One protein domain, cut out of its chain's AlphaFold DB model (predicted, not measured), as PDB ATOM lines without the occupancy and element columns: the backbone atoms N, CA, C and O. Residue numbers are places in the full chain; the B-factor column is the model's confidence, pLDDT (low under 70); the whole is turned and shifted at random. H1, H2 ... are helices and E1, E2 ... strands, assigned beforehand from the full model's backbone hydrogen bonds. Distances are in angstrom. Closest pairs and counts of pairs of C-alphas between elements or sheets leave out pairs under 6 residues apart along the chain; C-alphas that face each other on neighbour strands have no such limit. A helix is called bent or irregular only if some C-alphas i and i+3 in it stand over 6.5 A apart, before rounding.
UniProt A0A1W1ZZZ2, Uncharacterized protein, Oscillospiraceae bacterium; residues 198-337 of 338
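What this domain is: This is residues 198 to 337 of the 338 residues of an uncharacterized protein of Oscillospiraceae bacterium (UniProt A0A1W1ZZZ2). One twisted sheet of six strands makes a long wall, with the helices H1 and H3 over the same face and no named helix on the opposite one. H1 covers the E1 end of the wall and the longer H3 covers E3, E4 and E5, while beyond the E1 end lie the loop of residues 227 to 238 and little H2. The printed part has 140 residues, with four named helices and six named strands in the order H1 E1 H2 E2 H3 E3 E4 E5 H4 E6. The sheet is mixed, in the order E1 E2 E3 E4 E5 E6, with E2 and E3 parallel and the other neighbours antiparallel; the class is mixed, helices and strands. The whole is only just compact, close to loose, with a radius of gyration of the C-alphas of 16.9 A and spans of 54 by 40 by 22 A.

How they stand to each other: Start with H1, residues 200 to 212, and look next at E1, residues 218 to 226; their closest C-alphas are those of Asn 205 and Ile 220, 5.6 A apart. H1 is on the sheet over E1 at a height of 5.0 A, and it only just stands up from the sheet, rising 41 degrees. H2, residues 239 to 242, is not on the sheet; it touches residues 203 to 207 of H1, with the C-alphas of Leu 204 and Ile 242 closest at 5.9 A. E2, residues 246 to 254, is antiparallel to E1; look for N 221 and O 251 at 2.8 A. E2 bends by 58 degrees at residue 250. H3, residues 261 to 282, is on the sheet at a height of 8.3 A, over E3, residues 283 to 293, E4, residues 296 to 304, and E5, residues 314 to 320. It runs slantwise to the strands, at 36 degrees to E3 on the local plane, and comes closest to E4 at the C-alphas of Thr 268 and Ile 301, 7.2 A. Look for a kink of 59 degrees near residue 276; H3 is irregular, with C-alphas 278 and 281 at 9.0 A. H1 and H3 are close but not clearly touching: the C-alphas of Tyr 212 and Lys 278 are closest at 7.2 A. E2, H3 and E3 form a strand-helix-strand unit, two parallel neighbour strands with a helix between, and its crossover is right-handed; N 290 and O 252 are 2.8 A apart. E3 bends by 90 degrees at residue 286. E3, E4 and E5 form a meander, each strand the antiparallel neighbour of the one before, with hairpins E3 and E4, then E4 and E5; find N 289 and O 301 at 2.7 A, and N 302 and O 317 at 2.8 A. H4, residues 325 to 328, is only just not on the sheet, with 4 pairs of C-alphas within 10 A. E6, residues 333 to 336, is the edge strand beside E5; N 315 and O 335 are 2.7 A apart. Every O i to N i+4 pair is within hydrogen-bond range in H1, and 13 of 18 are in H3; H2 and H4 are too short for such a pair.

Where its parts are: Find C-alpha 200 at (-37.857, -26.840, -0.089); from there H1 runs 18.4 A to C-alpha 212. E1 spans 24.3 A, E2 23.3 A. H3 begins at C-alpha 261, (-26.678, -30.865, -33.692), and spans 28.3 A. E3 spans 25.0 A, E4 24.1 A and E5 17.5 A. E6 ends at C-alpha 336, (-34.971, -43.968, -32.645).

The domain as a whole: The C-alphas of Asp 231 and Ser 326 are the two farthest apart, at 56.1 A. The printed part has no cut, and the link E1 to H2 is long. The mean pLDDT of the printed part is 80.0; look for values under 70 at residues 305 to 317 and 320 to 337.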
ATOM      1  N   GLU A 198     -40.009 -22.212   2.411       91.44
ATOM      2  CA  GLU A 198     -39.139 -21.535   1.443       91.44
ATOM      3  C   GLU A 198     -37.856 -22.341   1.191       91.44
ATOM      4  O   GLU A 198     -37.182 -22.764   2.127       91.44
ATOM      5  N   GLY A 199     -37.527 -22.553  -0.086       92.06
ATOM      6  CA  GLY A 199     -36.340 -23.301  -0.498       92.06
ATOM      7  C   GLY A 199     -36.493 -24.824  -0.489       92.06
ATOM      8  O   GLY A 199     -35.552 -25.507  -0.889       92.06
ATOM      9  N   PHE A 200     -37.648 -25.384  -0.100       94.62
ATOM     10  CA  PHE A 200     -37.857 -26.840  -0.089       94.62
ATOM     11  C   PHE A 200     -37.621 -27.477  -1.467       94.62
ATOM     12  O   PHE A 200     -36.831 -28.410  -1.580       94.62
ATOM     13  N   THR A 201     -38.248 -26.943  -2.522       93.25
ATOM     14  CA  THR A 201     -38.096 -27.465  -3.893       93.25
ATOM     15  C   THR A 201     -36.651 -27.380  -4.385       93.25
ATOM     16  O   THR A 201     -36.136 -28.341  -4.941       93.25
ATOM     17  N   GLU A 202     -35.965 -26.264  -4.126       94.31
ATOM     18  CA  GLU A 202     -34.554 -26.084  -4.495       94.31
ATOM     19  C   GLU A 202     -33.642 -27.056  -3.734       94.31
ATOM     20  O   GLU A 202     -32.734 -27.652  -4.312       94.31
ATOM     21  N   SER A 203     -33.925 -27.278  -2.449       95.31
ATOM     22  CA  SER A 203     -33.184 -28.225  -1.609       95.31
ATOM     23  C   SER A 203     -33.385 -29.670  -2.072       95.31
ATOM     24  O   SER A 203     -32.431 -30.446  -2.072       95.31
ATOM     25  N   LEU A 204     -34.607 -30.034  -2.488       95.25
ATOM     26  CA  LEU A 204     -34.899 -31.337  -3.087       95.25
ATOM     27  C   LEU A 204     -34.107 -31.520  -4.383       95.25
ATOM     28  O   LEU A 204     -33.380 -32.497  -4.503       95.25
ATOM     29  N   ASN A 205     -34.195 -30.568  -5.312       94.56
ATOM     30  CA  ASN A 205     -33.482 -30.632  -6.588       94.56
ATOM     31  C   ASN A 205     -31.961 -30.737  -6.386       94.56
ATOM     32  O   ASN A 205     -31.333 -31.629  -6.946       94.56
ATOM     33  N   THR A 206     -31.392 -29.930  -5.483       94.31
ATOM     34  CA  THR A 206     -29.962 -29.990  -5.127       94.31
ATOM     35  C   THR A 206     -29.568 -31.372  -4.595       94.31
ATOM     36  O   THR A 206     -28.540 -31.929  -4.971       94.31
ATOM     37  N   TYR A 207     -30.396 -31.960  -3.731       94.19
ATOM     38  CA  TYR A 207     -30.163 -33.310  -3.219       94.19
ATOM     39  C   TYR A 207     -30.215 -34.373  -4.330       94.19
ATOM     40  O   TYR A 207     -29.423 -35.320  -4.317       94.19
ATOM     41  N   LEU A 208     -31.117 -34.224  -5.304       93.06
ATOM     42  CA  LEU A 208     -31.211 -35.133  -6.448       93.06
ATOM     43  C   LEU A 208     -30.004 -34.999  -7.384       93.06
ATOM     44  O   LEU A 208     -29.469 -36.027  -7.806       93.06
ATOM     45  N   ASP A 209     -29.524 -33.779  -7.637       92.69
ATOM     46  CA  ASP A 209     -28.299 -33.530  -8.410       92.69
ATOM     47  C   ASP A 209     -27.106 -34.290  -7.809       92.69
ATOM     48  O   ASP A 209     -26.387 -35.012  -8.514       92.69
ATOM     49  N   GLU A 210     -26.952 -34.211  -6.481       91.25
ATOM     50  CA  GLU A 210     -25.898 -34.904  -5.736       91.25
ATOM     51  C   GLU A 210     -26.022 -36.435  -5.813       91.25
ATOM     52  O   GLU A 210     -25.024 -37.129  -6.034       91.25
ATOM     53  N   ILE A 211     -27.229 -36.988  -5.643       91.50
ATOM     54  CA  ILE A 211     -27.439 -38.445  -5.635       91.50
ATOM     55  C   ILE A 211     -27.268 -39.063  -7.017       91.50
ATOM     56  O   ILE A 211     -26.700 -40.156  -7.142       91.50
ATOM     57  N   TYR A 212     -27.745 -38.389  -8.059       87.81
ATOM     58  CA  TYR A 212     -27.630 -38.898  -9.421       87.81
ATOM     59  C   TYR A 212     -26.259 -38.626 -10.047       87.81
ATOM     60  O   TYR A 212     -25.889 -39.303 -11.025       87.81
ATOM     61  N   GLY A 213     -25.470 -37.742  -9.428       86.56
ATOM     62  CA  GLY A 213     -24.129 -37.372  -9.862       86.56
ATOM     63  C   GLY A 213     -24.182 -36.660 -11.206       86.56
ATOM     64  O   GLY A 213     -23.522 -37.097 -12.158       86.56
ATOM     65  N   LEU A 214     -25.043 -35.648 -11.300       86.50
ATOM     66  CA  LEU A 214     -25.116 -34.777 -12.465       86.50
ATOM     67  C   LEU A 214     -23.865 -33.891 -12.562       86.50
ATOM     68  O   LEU A 214     -23.214 -33.637 -11.546       86.50
ATOM     69  N   PRO A 215     -23.459 -33.498 -13.780       86.75
ATOM     70  CA  PRO A 215     -22.373 -32.544 -13.956       86.75
ATOM     71  C   PRO A 215     -22.780 -31.155 -13.444       86.75
ATOM     72  O   PRO A 215     -23.962 -30.839 -13.370       86.75
ATOM     73  N   ASP A 216     -21.793 -30.307 -13.143       87.56
ATOM     74  CA  ASP A 216     -22.005 -28.971 -12.553       87.56
ATOM     75  C   ASP A 216     -22.846 -28.019 -13.430       87.56
ATOM     76  O   ASP A 216     -23.280 -26.971 -12.961       87.56
ATOM     77  N   ASN A 217     -23.041 -28.358 -14.705       88.56
ATOM     78  CA  ASN A 217     -23.838 -27.612 -15.674       88.56
ATOM     79  C   ASN A 217     -25.219 -28.241 -15.934       88.56
ATOM     80  O   ASN A 217     -25.834 -27.930 -16.954       88.56
ATOM     81  N   ALA A 218     -25.674 -29.157 -15.074       89.69
ATOM     82  CA  ALA A 218     -26.970 -29.813 -15.180       89.69
ATOM     83  C   ALA A 218     -27.713 -29.811 -13.841       89.69
ATOM     84  O   ALA A 218     -27.125 -30.110 -12.803       89.69
ATOM     85  N   HIS A 219     -29.017 -29.551 -13.894       93.31
ATOM     86  CA  HIS A 219     -29.888 -29.490 -12.723       93.31
ATOM     87  C   HIS A 219     -31.194 -30.241 -12.956       93.31
ATOM     88  O   HIS A 219     -31.867 -30.043 -13.967       93.31
ATOM     89  N   ILE A 220     -31.578 -31.093 -12.008       92.00
ATOM     90  CA  ILE A 220     -32.880 -31.757 -11.993       92.00
ATOM     91  C   ILE A 220     -33.950 -30.791 -11.524       92.00
ATOM     92  O   ILE A 220     -33.810 -30.081 -10.531       92.00
ATOM     93  N   SER A 221     -35.087 -30.877 -12.193       92.81
ATOM     94  CA  SER A 221     -36.346 -30.325 -11.740       92.81
ATOM     95  C   SER A 221     -37.313 -31.478 -11.459       92.81
ATOM     96  O   SER A 221     -37.708 -32.229 -12.358       92.81
ATOM     97  N   ALA A 222     -37.657 -31.642 -10.179       91.56
ATOM     98  CA  ALA A 222     -38.551 -32.690  -9.697       91.56
ATOM     99  C   ALA A 222     -39.729 -32.122  -8.893       91.56
ATOM    100  O   ALA A 222     -39.638 -31.073  -8.253       91.56
ATOM    101  N   GLU A 223     -40.862 -32.823  -8.935       91.06
ATOM    102  CA  GLU A 223     -42.027 -32.558  -8.093       91.06
ATOM    103  C   GLU A 223     -42.058 -33.593  -6.968       91.06
ATOM    104  O   GLU A 223     -41.983 -34.797  -7.213       91.06
ATOM    105  N   CYS A 224     -42.167 -33.131  -5.722       92.81
ATOM    106  CA  CYS A 224     -42.395 -34.018  -4.588       92.81
ATOM    107  C   CYS A 224     -43.850 -34.499  -4.598       92.81
ATOM    108  O   CYS A 224     -44.771 -33.682  -4.604       92.81
ATOM    109  N   ILE A 225     -44.045 -35.818  -4.585       91.19
ATOM    110  CA  ILE A 225     -45.365 -36.463  -4.608       91.19
ATOM    111  C   ILE A 225     -45.790 -36.872  -3.200       91.19
ATOM    112  O   ILE A 225     -46.971 -36.778  -2.855       91.19
ATOM    113  N   SER A 226     -44.835 -37.323  -2.384       91.00
ATOM    114  CA  SER A 226     -45.115 -37.723  -1.013       91.00
ATOM    115  C   SER A 226     -43.923 -37.552  -0.078       91.00
ATOM    116  O   SER A 226     -42.762 -37.632  -0.485       91.00
ATOM    117  N   LEU A 227     -44.237 -37.355   1.201       92.75
ATOM    118  CA  LEU A 227     -43.301 -37.301   2.319       92.75
ATOM    119  C   LEU A 227     -43.860 -38.129   3.478       92.75
ATOM    120  O   LEU A 227     -45.008 -37.933   3.879       92.75
ATOM    121  N   ASP A 228     -43.029 -38.978   4.083       91.38
ATOM    122  CA  ASP A 228     -43.301 -39.490   5.430       91.38
ATOM    123  C   ASP A 228     -42.903 -38.417   6.446       91.38
ATOM    124  O   ASP A 228     -41.721 -38.209   6.734       91.38
ATOM    125  N   PHE A 229     -43.898 -37.699   6.969       91.75
ATOM    126  CA  PHE A 229     -43.657 -36.586   7.882       91.75
ATOM    127  C   PHE A 229     -43.192 -37.032   9.272       91.75
ATOM    128  O   PHE A 229     -42.597 -36.229   9.990       91.75
ATOM    129  N   GLY A 230     -43.452 -38.277   9.686       87.81
ATOM    130  CA  GLY A 230     -43.131 -38.742  11.036       87.81
ATOM    131  C   GLY A 230     -43.604 -37.775  12.135       87.81
ATOM    132  O   GLY A 230     -44.800 -37.544  12.306       87.81
ATOM    133  N   ASP A 231     -42.650 -37.215  12.886       89.50
ATOM    134  CA  ASP A 231     -42.893 -36.259  13.979       89.50
ATOM    135  C   ASP A 231     -42.717 -34.777  13.573       89.50
ATOM    136  O   ASP A 231     -42.779 -33.904  14.444       89.50
ATOM    137  N   TYR A 232     -42.494 -34.487  12.285       92.88
ATOM    138  CA  TYR A 232     -42.300 -33.131  11.765       92.88
ATOM    139  C   TYR A 232     -43.504 -32.225  12.053       92.88
ATOM    140  O   TYR A 232     -44.665 -32.638  11.963       92.88
ATOM    141  N   ARG A 233     -43.231 -30.955  12.356       93.62
ATOM    142  CA  ARG A 233     -44.227 -29.894  12.532       93.62
ATOM    143  C   ARG A 233     -43.833 -28.653  11.750       93.62
ATOM    144  O   ARG A 233     -42.661 -28.422  11.483       93.62
ATOM    145  N   ASP A 234     -44.823 -27.825  11.437       93.81
ATOM    146  CA  ASP A 234     -44.613 -26.524  10.806       93.81
ATOM    147  C   ASP A 234     -43.526 -25.717  11.543       93.81
ATOM    148  O   ASP A 234     -43.606 -25.491  12.757       93.81
ATOM    149  N   GLY A 235     -42.501 -25.306  10.795       90.62
ATOM    150  CA  GLY A 235     -41.329 -24.590  11.301       90.62
ATOM    151  C   GLY A 235     -40.161 -25.462  11.782       90.62
ATOM    152  O   GLY A 235     -39.121 -24.901  12.140       90.62
ATOM    153  N   ASP A 236     -40.294 -26.792  11.785       94.12
ATOM    154  CA  ASP A 236     -39.165 -27.704  11.980       94.12
ATOM    155  C   ASP A 236     -38.253 -27.730  10.736       94.12
ATOM    156  O   ASP A 236     -38.633 -27.317   9.637       94.12
ATOM    157  N   ASP A 237     -37.026 -28.229  10.905       92.88
ATOM    158  CA  ASP A 237     -36.088 -28.446   9.799       92.88
ATOM    159  C   ASP A 237     -36.555 -29.625   8.928       92.88
ATOM    160  O   ASP A 237     -36.656 -30.759   9.400       92.88
ATOM    161  N   TYR A 238     -36.836 -29.359   7.651       93.31
ATOM    162  CA  TYR A 238     -37.331 -30.352   6.694       93.31
ATOM    163  C   TYR A 238     -36.218 -31.184   6.035       93.31
ATOM    164  O   TYR A 238     -36.517 -32.069   5.232       93.31
ATOM    165  N   SER A 239     -34.939 -30.922   6.325       91.12
ATOM    166  CA  SER A 239     -33.804 -31.540   5.615       91.12
ATOM    167  C   SER A 239     -33.817 -33.074   5.653       91.12
ATOM    168  O   SER A 239     -33.439 -33.729   4.680       91.12
ATOM    169  N   ASP A 240     -34.281 -33.663   6.757       90.25
ATOM    170  CA  ASP A 240     -34.387 -35.119   6.896       90.25
ATOM    171  C   ASP A 240     -35.532 -35.715   6.057       90.25
ATOM    172  O   ASP A 240     -35.431 -36.865   5.625       90.25
ATOM    173  N   LEU A 241     -36.584 -34.935   5.772       92.88
ATOM    174  CA  LEU A 241     -37.715 -35.366   4.941       92.88
ATOM    175  C   LEU A 241     -37.292 -35.569   3.483       92.88
ATOM    176  O   LEU A 241     -37.724 -36.526   2.848       92.88
ATOM    177  N   ILE A 242     -36.392 -34.718   2.977       93.75
ATOM    178  CA  ILE A 242     -35.904 -34.762   1.586       93.75
ATOM    179  C   ILE A 242     -35.315 -36.134   1.243       93.75
ATOM    180  O   ILE A 242     -35.505 -36.644   0.140       93.75
ATOM    181  N   ARG A 243     -34.628 -36.773   2.195       88.69
ATOM    182  CA  ARG A 243     -33.915 -38.030   1.932       88.69
ATOM    183  C   ARG A 243     -34.823 -39.207   1.619       88.69
ATOM    184  O   ARG A 243     -34.391 -40.125   0.926       88.69
ATOM    185  N   ASN A 244     -36.040 -39.169   2.149       86.12
ATOM    186  CA  ASN A 244     -37.044 -40.215   1.999       86.12
ATOM    187  C   ASN A 244     -38.238 -39.734   1.164       86.12
ATOM    188  O   ASN A 244     -39.287 -40.371   1.193       86.12
ATOM    189  N   ALA A 245     -38.100 -38.602   0.467       91.06
ATOM    190  CA  ALA A 245     -39.163 -38.061  -0.357       91.06
ATOM    191  C   ALA A 245     -39.434 -38.969  -1.557       91.06
ATOM    192  O   ALA A 245     -38.505 -39.438  -2.219       91.06
ATOM    193  N   GLU A 246     -40.711 -39.162  -1.864       91.62
ATOM    194  CA  GLU A 246     -41.140 -39.686  -3.154       91.62
ATOM    195  C   GLU A 246     -41.307 -38.512  -4.119       91.62
ATOM    196  O   GLU A 246     -41.882 -37.473  -3.772       91.62
ATOM    197  N   TYR A 247     -40.785 -38.659  -5.332       91.62
ATOM    198  CA  TYR A 247     -40.736 -37.588  -6.320       91.62
ATOM    199  C   TYR A 247     -40.881 -38.122  -7.738       91.62
ATOM    200  O   TYR A 247     -40.562 -39.278  -8.019       91.62
ATOM    201  N   THR A 248     -41.295 -37.225  -8.630       90.88
ATOM    202  CA  THR A 248     -41.216 -37.417 -10.073       90.88
ATOM    203  C   THR A 248     -40.300 -36.367 -10.680       90.88
ATOM    204  O   THR A 248     -40.510 -35.166 -10.523       90.88
ATOM    205  N   VAL A 249     -39.267 -36.831 -11.377       89.44
ATOM    206  CA  VAL A 249     -38.382 -36.036 -12.223       89.44
ATOM    207  C   VAL A 249     -39.108 -35.773 -13.538       89.44
ATOM    208  O   VAL A 249     -39.450 -36.716 -14.253       89.44
ATOM    209  N   TYR A 250     -39.322 -34.498 -13.851       89.56
ATOM    210  CA  TYR A 250     -39.993 -34.081 -15.084       89.56
ATOM    211  C   TYR A 250     -39.050 -33.355 -16.044       89.56
ATOM    212  O   TYR A 250     -39.268 -33.405 -17.257       89.56
ATOM    213  N   SER A 251     -37.989 -32.703 -15.549       91.31
ATOM    214  CA  SER A 251     -36.994 -32.114 -16.441       91.31
ATOM    215  C   SER A 251     -35.567 -32.076 -15.910       91.31
ATOM    216  O   SER A 251     -35.324 -32.182 -14.710       91.31
ATOM    217  N   ILE A 252     -34.625 -31.906 -16.840       91.81
ATOM    218  CA  ILE A 252     -33.230 -31.555 -16.575       91.81
ATOM    219  C   ILE A 252     -32.922 -30.255 -17.318       91.81
ATOM    220  O   ILE A 252     -33.082 -30.185 -18.534       91.81
ATOM    221  N   ASP A 253     -32.473 -29.233 -16.606       92.62
ATOM    222  CA  ASP A 253     -31.938 -28.009 -17.196       92.62
ATOM    223  C   ASP A 253     -30.426 -28.185 -17.405       92.62
ATOM    224  O   ASP A 253     -29.730 -28.597 -16.477       92.62
ATOM    225  N   MET A 254     -29.908 -27.914 -18.608       91.00
ATOM    226  CA  MET A 254     -28.492 -28.096 -18.949       91.00
ATOM    227  C   MET A 254     -27.901 -26.914 -19.716       91.00
ATOM    228  O   MET A 254     -28.538 -26.364 -20.611       91.00
ATOM    229  N   GLU A 255     -26.643 -26.586 -19.425       90.38
ATOM    230  CA  GLU A 255     -25.856 -25.557 -20.120       90.38
ATOM    231  C   GLU A 255     -24.564 -26.181 -20.696       90.38
ATOM    232  O   GLU A 255     -23.508 -26.163 -20.053       90.38
ATOM    233  N   PRO A 256     -24.638 -26.863 -21.856       86.38
ATOM    234  CA  PRO A 256     -23.493 -27.551 -22.452       86.38
ATOM    235  C   PRO A 256     -22.464 -26.572 -23.041       86.38
ATOM    236  O   PRO A 256     -22.792 -25.456 -23.431       86.38
ATOM    237  N   GLU A 257     -21.202 -27.005 -23.149       85.56
ATOM    238  CA  GLU A 257     -20.123 -26.171 -23.715       85.56
ATOM    239  C   GLU A 257     -20.296 -25.893 -25.218       85.56
ATOM    240  O   GLU A 257     -19.862 -24.846 -25.698       85.56
ATOM    241  N   ASN A 258     -20.911 -26.827 -25.955       83.50
ATOM    242  CA  ASN A 258     -21.206 -26.711 -27.382       83.50
ATOM    243  C   ASN A 258     -22.689 -26.990 -27.633       83.50
ATOM    244  O   ASN A 258     -23.262 -27.919 -27.061       83.50
ATOM    245  N   ILE A 259     -23.288 -26.181 -28.505       83.06
ATOM    246  CA  ILE A 259     -24.703 -26.241 -28.875       83.06
ATOM    247  C   ILE A 259     -24.765 -26.315 -30.403       83.06
ATOM    248  O   ILE A 259     -24.956 -25.319 -31.099       83.06
ATOM    249  N   ASP A 260     -24.504 -27.515 -30.907       84.31
ATOM    250  CA  ASP A 260     -24.618 -27.922 -32.307       84.31
ATOM    251  C   ASP A 260     -25.334 -29.281 -32.366       84.31
ATOM    252  O   ASP A 260     -25.414 -29.973 -31.347       84.31
ATOM    253  N   GLN A 261     -25.868 -29.652 -33.533       80.50
ATOM    254  CA  GLN A 261     -26.678 -30.865 -33.692       80.50
ATOM    255  C   GLN A 261     -25.964 -32.120 -33.158       80.50
ATOM    256  O   GLN A 261     -26.522 -32.810 -32.313       80.50
ATOM    257  N   GLU A 262     -24.717 -32.375 -33.572       83.62
ATOM    258  CA  GLU A 262     -23.955 -33.575 -33.183       83.62
ATOM    259  C   GLU A 262     -23.771 -33.638 -31.657       83.62
ATOM    260  O   GLU A 262     -24.002 -34.677 -31.039       83.62
ATOM    261  N   SER A 263     -23.454 -32.502 -31.028       84.94
ATOM    262  CA  SER A 263     -23.336 -32.402 -29.567       84.94
ATOM    263  C   SER A 263     -24.665 -32.667 -28.835       84.94
ATOM    264  O   SER A 263     -24.674 -33.320 -27.787       84.94
ATOM    265  N   LEU A 264     -25.797 -32.178 -29.355       83.44
ATOM    266  CA  LEU A 264     -27.121 -32.396 -28.750       83.44
ATOM    267  C   LEU A 264     -27.627 -33.833 -28.943       83.44
ATOM    268  O   LEU A 264     -28.273 -34.389 -28.048       83.44
ATOM    269  N   GLU A 265     -27.301 -34.457 -30.073       81.50
ATOM    270  CA  GLU A 265     -27.544 -35.878 -30.315       81.50
ATOM    271  C   GLU A 265     -26.794 -36.741 -29.298       81.50
ATOM    272  O   GLU A 265     -27.403 -37.560 -28.603       81.50
ATOM    273  N   GLU A 266     -25.481 -36.528 -29.153       83.62
ATOM    274  CA  GLU A 266     -24.653 -37.243 -28.176       83.62
ATOM    275  C   GLU A 266     -25.177 -37.058 -26.746       83.62
ATOM    276  O   GLU A 266     -25.265 -38.032 -25.991       83.62
ATOM    277  N   LEU A 267     -25.598 -35.840 -26.392       84.06
ATOM    278  CA  LEU A 267     -26.200 -35.548 -25.094       84.06
ATOM    279  C   LEU A 267     -27.508 -36.320 -24.876       84.06
ATOM    280  O   LEU A 267     -27.723 -36.876 -23.797       84.06
ATOM    281  N   THR A 268     -28.369 -36.397 -25.893       82.00
ATOM    282  CA  THR A 268     -29.623 -37.168 -25.835       82.00
ATOM    283  C   THR A 268     -29.339 -38.636 -25.518       82.00
ATOM    284  O   THR A 268     -29.961 -39.215 -24.620       82.00
ATOM    285  N   TYR A 269     -28.360 -39.231 -26.207       79.38
ATOM    286  CA  TYR A 269     -27.933 -40.607 -25.953       79.38
ATOM    287  C   TYR A 269     -27.314 -40.777 -24.564       79.38
ATOM    288  O   TYR A 269     -27.634 -41.751 -23.880       79.38
ATOM    289  N   GLU A 270     -26.483 -39.837 -24.101       83.62
ATOM    290  CA  GLU A 270     -25.929 -39.888 -22.745       83.62
ATOM    291  C   GLU A 270     -27.043 -39.859 -21.692       83.62
ATOM    292  O   GLU A 270     -27.031 -40.674 -20.766       83.62
ATOM    293  N   ILE A 271     -28.030 -38.971 -21.831       83.06
ATOM    294  CA  ILE A 271     -29.139 -38.872 -20.875       83.06
ATOM    295  C   ILE A 271     -29.953 -40.158 -20.846       83.06
ATOM    296  O   ILE A 271     -30.218 -40.698 -19.762       83.06
ATOM    297  N   TRP A 272     -30.276 -40.687 -22.022       79.12
ATOM    298  CA  TRP A 272     -30.995 -41.943 -22.154       79.12
ATOM    299  C   TRP A 272     -30.236 -43.133 -21.558       79.12
ATOM    300  O   TRP A 272     -30.812 -43.910 -20.802       79.12
ATOM    301  N   GLU A 273     -28.951 -43.309 -21.867       80.25
ATOM    302  CA  GLU A 273     -28.203 -44.483 -21.408       80.25
ATOM    303  C   GLU A 273     -27.774 -44.378 -19.939       80.25
ATOM    304  O   GLU A 273     -27.684 -45.390 -19.236       80.25
ATOM    305  N   ARG A 274     -27.483 -43.165 -19.459       81.88
ATOM    306  CA  ARG A 274     -26.822 -42.954 -18.165       81.88
ATOM    307  C   ARG A 274     -27.759 -42.501 -17.057       81.88
ATOM    308  O   ARG A 274     -27.549 -42.917 -15.913       81.88
ATOM    309  N   TYR A 275     -28.732 -41.640 -17.351       80.12
ATOM    310  CA  TYR A 275     -29.564 -40.989 -16.333       80.12
ATOM    311  C   TYR A 275     -30.962 -41.605 -16.242       80.12
ATOM    312  O   TYR A 275     -31.367 -41.985 -15.141       80.12
ATOM    313  N   VAL A 276     -31.647 -41.842 -17.366       78.50
ATOM    314  CA  VAL A 276     -32.987 -42.471 -17.371       78.50
ATOM    315  C   VAL A 276     -33.032 -43.800 -16.588       78.50
ATOM    316  O   VAL A 276     -33.921 -43.957 -15.746       78.50
ATOM    317  N   PRO A 277     -32.060 -44.733 -16.719       78.94
ATOM    318  CA  PRO A 277     -32.083 -45.987 -15.966       78.94
ATOM    319  C   PRO A 277     -31.865 -45.798 -14.463       78.94
ATOM    320  O   PRO A 277     -32.280 -46.646 -13.675       78.94
ATOM    321  N   LYS A 278     -31.198 -44.709 -14.053       81.12
ATOM    322  CA  LYS A 278     -30.997 -44.383 -12.636       81.12
ATOM    323  C   LYS A 278     -32.260 -43.802 -12.012       81.12
ATOM    324  O   LYS A 278     -32.551 -44.118 -10.863       81.12
ATOM    325  N   PHE A 279     -32.986 -42.966 -12.750       78.25
ATOM    326  CA  PHE A 279     -34.260 -42.415 -12.292       78.25
ATOM    327  C   PHE A 279     -35.332 -43.507 -12.165       78.25
ATOM    328  O   PHE A 279     -36.145 -43.481 -11.236       78.25
ATOM    329  N   GLY A 280     -35.297 -44.506 -13.053       75.62
ATOM    330  CA  GLY A 280     -36.165 -45.679 -12.989       75.62
ATOM    331  C   GLY A 280     -37.641 -45.300 -13.116       75.62
ATOM    332  O   GLY A 280     -38.035 -44.654 -14.082       75.62
ATOM    333  N   SER A 281     -38.451 -45.699 -12.132       73.38
ATOM    334  CA  SER A 281     -39.885 -45.378 -12.062       73.38
ATOM    335  C   SER A 281     -40.189 -43.950 -11.600       73.38
ATOM    336  O   SER A 281     -41.355 -43.603 -11.477       73.38
ATOM    337  N   SER A 282     -39.163 -43.152 -11.296       79.12
ATOM    338  CA  SER A 282     -39.315 -41.778 -10.799       79.12
ATOM    339  C   SER A 282     -39.305 -40.747 -11.930       79.12
ATOM    340  O   SER A 282     -39.293 -39.560 -11.650       79.12
ATOM    341  N   VAL A 283     -39.240 -41.163 -13.196       76.19
ATOM    342  CA  VAL A 283     -39.393 -40.254 -14.344       76.19
ATOM    343  C   VAL A 283     -40.867 -40.186 -14.704       76.19
ATOM    344  O   VAL A 283     -41.561 -41.200 -14.630       76.19
ATOM    345  N   ASP A 284     -41.327 -39.009 -15.110       71.88
ATOM    346  CA  ASP A 284     -42.638 -38.859 -15.735       71.88
ATOM    347  C   ASP A 284     -42.718 -39.641 -17.069       71.88
ATOM    348  O   ASP A 284     -41.724 -40.179 -17.566       71.88
ATOM    349  N   GLU A 285     -43.897 -39.699 -17.690       73.88
ATOM    350  CA  GLU A 285     -44.092 -40.354 -18.996       73.88
ATOM    351  C   GLU A 285     -43.117 -39.822 -20.073       73.88
ATOM    352  O   GLU A 285     -42.730 -40.544 -21.000       73.88
ATOM    353  N   CYS A 286     -42.680 -38.568 -19.920       78.81
ATOM    354  CA  CYS A 286     -41.666 -37.909 -20.729       78.81
ATOM    355  C   CYS A 286     -40.679 -37.146 -19.834       78.81
ATOM    356  O   CYS A 286     -41.093 -36.376 -18.969       78.81
ATOM    357  N   LEU A 287     -39.380 -37.308 -20.078       84.25
ATOM    358  CA  LEU A 287     -38.340 -36.464 -19.501       84.25
ATOM    359  C   LEU A 287     -38.030 -35.313 -20.455       84.25
ATOM    360  O   LEU A 287     -37.567 -35.541 -21.570       84.25
ATOM    361  N   MET A 288     -38.223 -34.080 -20.003       89.12
ATOM    362  CA  MET A 288     -37.832 -32.899 -20.770       89.12
ATOM    363  C   MET A 288     -36.398 -32.494 -20.430       89.12
ATOM    364  O   MET A 288     -36.040 -32.374 -19.264       89.12
ATOM    365  N   VAL A 289     -35.568 -32.222 -21.424       89.12
ATOM    366  CA  VAL A 289     -34.238 -31.640 -21.233       89.12
ATOM    367  C   VAL A 289     -34.256 -30.252 -21.841       89.12
ATOM    368  O   VAL A 289     -34.528 -30.096 -23.027       89.12
ATOM    369  N   TYR A 290     -33.999 -29.231 -21.039       91.00
ATOM    370  CA  TYR A 290     -33.974 -27.848 -21.489       91.00
ATOM    371  C   TYR A 290     -32.532 -27.389 -21.625       91.00
ATOM    372  O   TYR A 290     -31.776 -27.414 -20.657       91.00
ATOM    373  N   ILE A 291     -32.154 -26.979 -22.832       89.81
ATOM    374  CA  ILE A 291     -30.796 -26.542 -23.143       89.81
ATOM    375  C   ILE A 291     -30.732 -25.023 -23.057       89.81
ATOM    376  O   ILE A 291     -31.580 -24.336 -23.636       89.81
ATOM    377  N   TYR A 292     -29.721 -24.506 -22.367       89.50
ATOM    378  CA  TYR A 292     -29.466 -23.082 -22.194       89.50
ATOM    379  C   TYR A 292     -28.105 -22.679 -22.777       89.50
ATOM    380  O   TYR A 292     -27.160 -23.462 -22.752       89.50
ATOM    381  N   ASP A 293     -28.034 -21.444 -23.274       86.81
ATOM    382  CA  ASP A 293     -26.814 -20.726 -23.663       86.81
ATOM    383  C   ASP A 293     -26.804 -19.365 -22.959       86.81
ATOM    384  O   ASP A 293     -27.724 -18.560 -23.156       86.81
ATOM    385  N   ASP A 294     -25.814 -19.116 -22.100       84.75
ATOM    386  CA  ASP A 294     -25.686 -17.895 -21.286       84.75
ATOM    387  C   ASP A 294     -27.006 -17.553 -20.558       84.75
ATOM    388  O   ASP A 294     -27.536 -16.436 -20.612       84.75
ATOM    389  N   GLY A 295     -27.606 -18.577 -19.935       82.44
ATOM    390  CA  GLY A 295     -28.887 -18.494 -19.221       82.44
ATOM    391  C   GLY A 295     -30.144 -18.307 -20.089       82.44
ATOM    392  O   GLY A 295     -31.239 -18.132 -19.545       82.44
ATOM    393  N   THR A 296     -30.038 -18.350 -21.418       84.19
ATOM    394  CA  THR A 296     -31.186 -18.281 -22.341       84.19
ATOM    395  C   THR A 296     -31.537 -19.672 -22.849       84.19
ATOM    396  O   THR A 296     -30.672 -20.350 -23.379       84.19
ATOM    397  N   ARG A 297     -32.800 -20.104 -22.737       85.00
ATOM    398  CA  ARG A 297     -33.237 -21.400 -23.284       85.00
ATOM    399  C   ARG A 297     -33.180 -21.383 -24.811       85.00
ATOM    400  O   ARG A 297     -33.784 -20.502 -25.428       85.00
ATOM    401  N   VAL A 298     -32.490 -22.356 -25.400       85.50
ATOM    402  CA  VAL A 298     -32.202 -22.406 -26.842       85.50
ATOM    403  C   VAL A 298     -32.777 -23.622 -27.556       85.50
ATOM    404  O   VAL A 298     -33.172 -23.511 -28.715       85.50
ATOM    405  N   ALA A 299     -32.889 -24.748 -26.858       84.56
ATOM    406  CA  ALA A 299     -33.478 -25.971 -27.382       84.56
ATOM    407  C   ALA A 299     -34.186 -26.745 -26.269       84.56
ATOM    408  O   ALA A 299     -33.972 -26.507 -25.074       84.56
ATOM    409  N   GLU A 300     -35.034 -27.680 -26.664       86.56
ATOM    410  CA  GLU A 300     -35.563 -28.713 -25.787       86.56
ATOM    411  C   GLU A 300     -35.393 -30.091 -26.413       86.56
ATOM    412  O   GLU A 300     -35.484 -30.250 -27.625       86.56
ATOM    413  N   ILE A 301     -35.154 -31.086 -25.565       85.31
ATOM    414  CA  ILE A 301     -35.084 -32.491 -25.940       85.31
ATOM    415  C   ILE A 301     -36.168 -33.206 -25.151       85.31
ATOM    416  O   ILE A 301     -36.170 -33.180 -23.924       85.31
ATOM    417  N   GLN A 302     -37.109 -33.838 -25.831       82.62
ATOM    418  CA  GLN A 302     -38.152 -34.634 -25.190       82.62
ATOM    419  C   GLN A 302     -37.716 -36.087 -25.222       82.62
ATOM    420  O   GLN A 302     -37.503 -36.590 -26.311       82.62
ATOM    421  N   ILE A 303     -37.590 -36.764 -24.085       78.50
ATOM    422  CA  ILE A 303     -37.199 -38.176 -24.003       78.50
ATOM    423  C   ILE A 303     -38.386 -38.986 -23.482       78.50
ATOM    424  O   ILE A 303     -38.727 -38.925 -22.302       78.50
ATOM    425  N   LEU A 304     -39.027 -39.758 -24.359       72.12
ATOM    426  CA  LEU A 304     -40.206 -40.553 -24.009       72.12
ATOM    427  C   LEU A 304     -39.783 -41.864 -23.338       72.12
ATOM    428  O   LEU A 304     -39.012 -42.637 -23.914       72.12
ATOM    429  N   GLN A 305     -40.312 -42.166 -22.146       64.06
ATOM    430  CA  GLN A 305     -40.117 -43.500 -21.582       64.06
ATOM    431  C   GLN A 305     -40.878 -44.516 -22.439       64.06
ATOM    432  O   GLN A 305     -42.106 -44.512 -22.516       64.06
ATOM    433  N   ALA A 306     -40.146 -45.423 -23.087       53.22
ATOM    434  CA  ALA A 306     -40.760 -46.562 -23.748       53.22
ATOM    435  C   ALA A 306     -41.517 -47.388 -22.697       53.22
ATOM    436  O   ALA A 306     -40.906 -47.971 -21.797       53.22
ATOM    437  N   SER A 307     -42.847 -47.489 -22.819       50.75
ATOM    438  CA  SER A 307     -43.574 -48.577 -22.165       50.75
ATOM    439  C   SER A 307     -42.871 -49.875 -22.563       50.75
ATOM    440  O   SER A 307     -42.620 -50.058 -23.752       50.75
ATOM    441  N   PHE A 308     -42.516 -50.730 -21.599       42.44
ATOM    442  CA  PHE A 308     -41.613 -51.895 -21.718       42.44
ATOM    443  C   PHE A 308     -41.969 -52.976 -22.778       42.44
ATOM    444  O   PHE A 308     -41.419 -54.077 -22.761       42.44
ATOM    445  N   GLU A 309     -42.843 -52.683 -23.732       39.97
ATOM    446  CA  GLU A 309     -43.227 -53.508 -24.866       39.97
ATOM    447  C   GLU A 309     -43.279 -52.639 -26.141       39.97
ATOM    448  O   GLU A 309     -44.356 -52.188 -26.494       39.97
ATOM    449  N   ASP A 310     -42.153 -52.356 -26.819       41.00
ATOM    450  CA  ASP A 310     -42.100 -52.350 -28.299       41.00
ATOM    451  C   ASP A 310     -40.724 -51.992 -28.900       41.00
ATOM    452  O   ASP A 310     -40.005 -51.096 -28.463       41.00
ATOM    453  N   ASN A 311     -40.369 -52.728 -29.960       43.78
ATOM    454  CA  ASN A 311     -39.131 -52.610 -30.735       43.78
ATOM    455  C   ASN A 311     -39.189 -51.408 -31.707       43.78
ATOM    456  O   ASN A 311     -39.714 -51.559 -32.813       43.78
ATOM    457  N   GLY A 312     -38.612 -50.256 -31.335       47.12
ATOM    458  CA  GLY A 312     -38.386 -49.114 -32.244       47.12
ATOM    459  C   GLY A 312     -39.178 -47.829 -31.949       47.12
ATOM    460  O   GLY A 312     -39.631 -47.172 -32.885       47.12
ATOM    461  N   ILE A 313     -39.368 -47.471 -30.675       52.22
ATOM    462  CA  ILE A 313     -40.004 -46.207 -30.250       52.22
ATOM    463  C   ILE A 313     -38.982 -45.052 -30.323       52.22
ATOM    464  O   ILE A 313     -37.795 -45.286 -30.069       52.22
ATOM    465  N   PRO A 314     -39.410 -43.827 -30.690       51.59
ATOM    466  CA  PRO A 314     -38.552 -42.654 -30.638       51.59
ATOM    467  C   PRO A 314     -37.964 -42.422 -29.234       51.59
ATOM    468  O   PRO A 314     -38.703 -42.385 -28.255       51.59
ATOM    469  N   VAL A 315     -36.638 -42.280 -29.152       58.66
ATOM    470  CA  VAL A 315     -35.852 -41.994 -27.932       58.66
ATOM    471  C   VAL A 315     -36.039 -40.552 -27.512       58.66
ATOM    472  O   VAL A 315     -36.030 -40.251 -26.325       58.66
ATOM    473  N   GLY A 316     -36.227 -39.675 -28.496       62.66
ATOM    474  CA  GLY A 316     -36.567 -38.305 -28.228       62.66
ATOM    475  C   GLY A 316     -36.763 -37.430 -29.451       62.66
ATOM    476  O   GLY A 316     -36.608 -37.883 -30.586       62.66
ATOM    477  N   TYR A 317     -37.155 -36.189 -29.190       69.75
ATOM    478  CA  TYR A 317     -37.359 -35.131 -30.174       69.75
ATOM    479  C   TYR A 317     -36.566 -33.902 -29.746       69.75
ATOM    480  O   TYR A 317     -36.711 -33.484 -28.598       69.75
ATOM    481  N   ILE A 318     -35.743 -33.355 -30.640       73.75
ATOM    482  CA  ILE A 318     -35.086 -32.059 -30.437       73.75
ATOM    483  C   ILE A 318     -35.938 -30.995 -31.129       73.75
ATOM    484  O   ILE A 318     -36.242 -31.141 -32.310       73.75
ATOM    485  N   ASP A 319     -36.303 -29.950 -30.391       75.06
ATOM    486  CA  ASP A 319     -36.996 -28.760 -30.899       75.06
ATOM    487  C   ASP A 319     -36.126 -27.526 -30.619       75.06
ATOM    488  O   ASP A 319     -35.727 -27.270 -29.471       75.06
ATOM    489  N   ALA A 320     -35.793 -26.779 -31.669       67.88
ATOM    490  CA  ALA A 320     -35.006 -25.555 -31.572       67.88
ATOM    491  C   ALA A 320     -35.923 -24.327 -31.552       67.88
ATOM    492  O   ALA A 320     -36.798 -24.151 -32.397       67.88
ATOM    493  N   TYR A 321     -35.690 -23.390 -30.630       67.69
ATOM    494  CA  TYR A 321     -36.519 -22.186 -30.578       67.69
ATOM    495  C   TYR A 321     -36.217 -21.238 -31.761       67.69
ATOM    496  O   TYR A 321     -35.072 -20.824 -31.957       67.69
ATOM    497  N   GLU A 322     -37.264 -20.808 -32.487       52.41
ATOM    498  CA  GLU A 322     -37.236 -20.011 -33.744       52.41
ATOM    499  C   GLU A 322     -36.285 -18.790 -33.760       52.41
ATOM    500  O   GLU A 322     -35.889 -18.310 -34.822       52.41
ATOM    501  N   ASN A 323     -35.892 -18.246 -32.604       50.78
ATOM    502  CA  ASN A 323     -34.965 -17.111 -32.540       50.78
ATOM    503  C   ASN A 323     -33.480 -17.500 -32.722       50.78
ATOM    504  O   ASN A 323     -32.642 -16.599 -32.790       50.78
ATOM    505  N   ILE A 324     -33.149 -18.797 -32.804       50.94
ATOM    506  CA  ILE A 324     -31.768 -19.330 -32.780       50.94
ATOM    507  C   ILE A 324     -31.459 -20.264 -33.966       50.94
ATOM    508  O   ILE A 324     -30.284 -20.508 -34.252       50.94
ATOM    509  N   GLU A 325     -32.460 -20.655 -34.769       48.97
ATOM    510  CA  GLU A 325     -32.269 -21.429 -36.018       48.97
ATOM    511  C   GLU A 325     -31.188 -20.825 -36.942       48.97
ATOM    512  O   GLU A 325     -30.520 -21.530 -37.693       48.97
ATOM    513  N   SER A 326     -30.969 -19.505 -36.876       48.31
ATOM    514  CA  SER A 326     -29.974 -18.813 -37.708       48.31
ATOM    515  C   SER A 326     -28.535 -18.792 -37.167       48.31
ATOM    516  O   SER A 326     -27.642 -18.381 -37.911       48.31
ATOM    517  N   SER A 327     -28.287 -19.196 -35.912       48.75
ATOM    518  CA  SER A 327     -26.952 -19.140 -35.284       48.75
ATOM    519  C   SER A 327     -26.360 -20.489 -34.870       48.75
ATOM    520  O   SER A 327     -25.135 -20.561 -34.792       48.75
ATOM    521  N   CYS A 328     -27.176 -21.528 -34.644       49.97
ATOM    522  CA  CYS A 328     -26.702 -22.825 -34.124       49.97
ATOM    523  C   CYS A 328     -26.890 -24.031 -35.070       49.97
ATOM    524  O   CYS A 328     -26.465 -25.119 -34.709       49.97
ATOM    525  N   GLU A 329     -27.466 -23.860 -36.272       58.44
ATOM    526  CA  GLU A 329     -27.700 -24.955 -37.250       58.44
ATOM    527  C   GLU A 329     -28.359 -26.217 -36.632       58.44
ATOM    528  O   GLU A 329     -27.957 -27.336 -36.931       58.44
ATOM    529  N   ILE A 330     -29.358 -26.041 -35.756       58.75
ATOM    530  CA  ILE A 330     -30.122 -27.149 -35.152       58.75
ATOM    531  C   ILE A 330     -31.391 -27.362 -35.980       58.75
ATOM    532  O   ILE A 330     -32.128 -26.404 -36.224       58.75
ATOM    533  N   GLU A 331     -31.632 -28.598 -36.416       60.91
ATOM    534  CA  GLU A 331     -32.847 -28.997 -37.133       60.91
ATOM    535  C   GLU A 331     -33.701 -29.916 -36.250       60.91
ATOM    536  O   GLU A 331     -33.178 -30.751 -35.510       60.91
ATOM    537  N   ASP A 332     -35.024 -29.790 -36.369       64.81
ATOM    538  CA  ASP A 332     -35.976 -30.697 -35.731       64.81
ATOM    539  C   ASP A 332     -35.707 -32.153 -36.130       64.81
ATOM    540  O   ASP A 332     -35.834 -32.527 -37.304       64.81
ATOM    541  N   GLU A 333     -35.416 -33.005 -35.149       65.31
ATOM    542  CA  GLU A 333     -35.069 -34.402 -35.401       65.31
ATOM    543  C   GLU A 333     -35.721 -35.366 -34.406       65.31
ATOM    544  O   GLU A 333     -35.863 -35.084 -33.215       65.31
ATOM    545  N   ILE A 334     -36.146 -36.525 -34.926       63.19
ATOM    546  CA  ILE A 334     -36.719 -37.630 -34.152       63.19
ATOM    547  C   ILE A 334     -35.692 -38.760 -34.093       63.19
ATOM    548  O   ILE A 334     -35.355 -39.358 -35.117       63.19
ATOM    549  N   PHE A 335     -35.277 -39.121 -32.883       63.44
ATOM    550  CA  PHE A 335     -34.300 -40.181 -32.640       63.44
ATOM    551  C   PHE A 335     -34.999 -41.502 -32.394       63.44
ATOM    552  O   PHE A 335     -35.986 -41.529 -31.675       63.44
ATOM    553  N   TYR A 336     -34.474 -42.612 -32.915       58.53
ATOM    554  CA  TYR A 336     -34.971 -43.968 -32.645       58.53
ATOM    555  C   TYR A 336     -33.864 -44.828 -32.028       58.53
ATOM    556  O   TYR A 336     -32.701 -44.710 -32.412       58.53
ATOM    557  N   LEU A 337     -34.222 -45.717 -31.094       53.00
ATOM    558  CA  LEU A 337     -33.294 -46.730 -30.586       53.00
ATOM    559  C   LEU A 337     -33.048 -47.781 -31.676       53.00
ATOM    560  O   LEU A 337     -34.005 -48.271 -32.287       53.00
TER     561      LEU A 337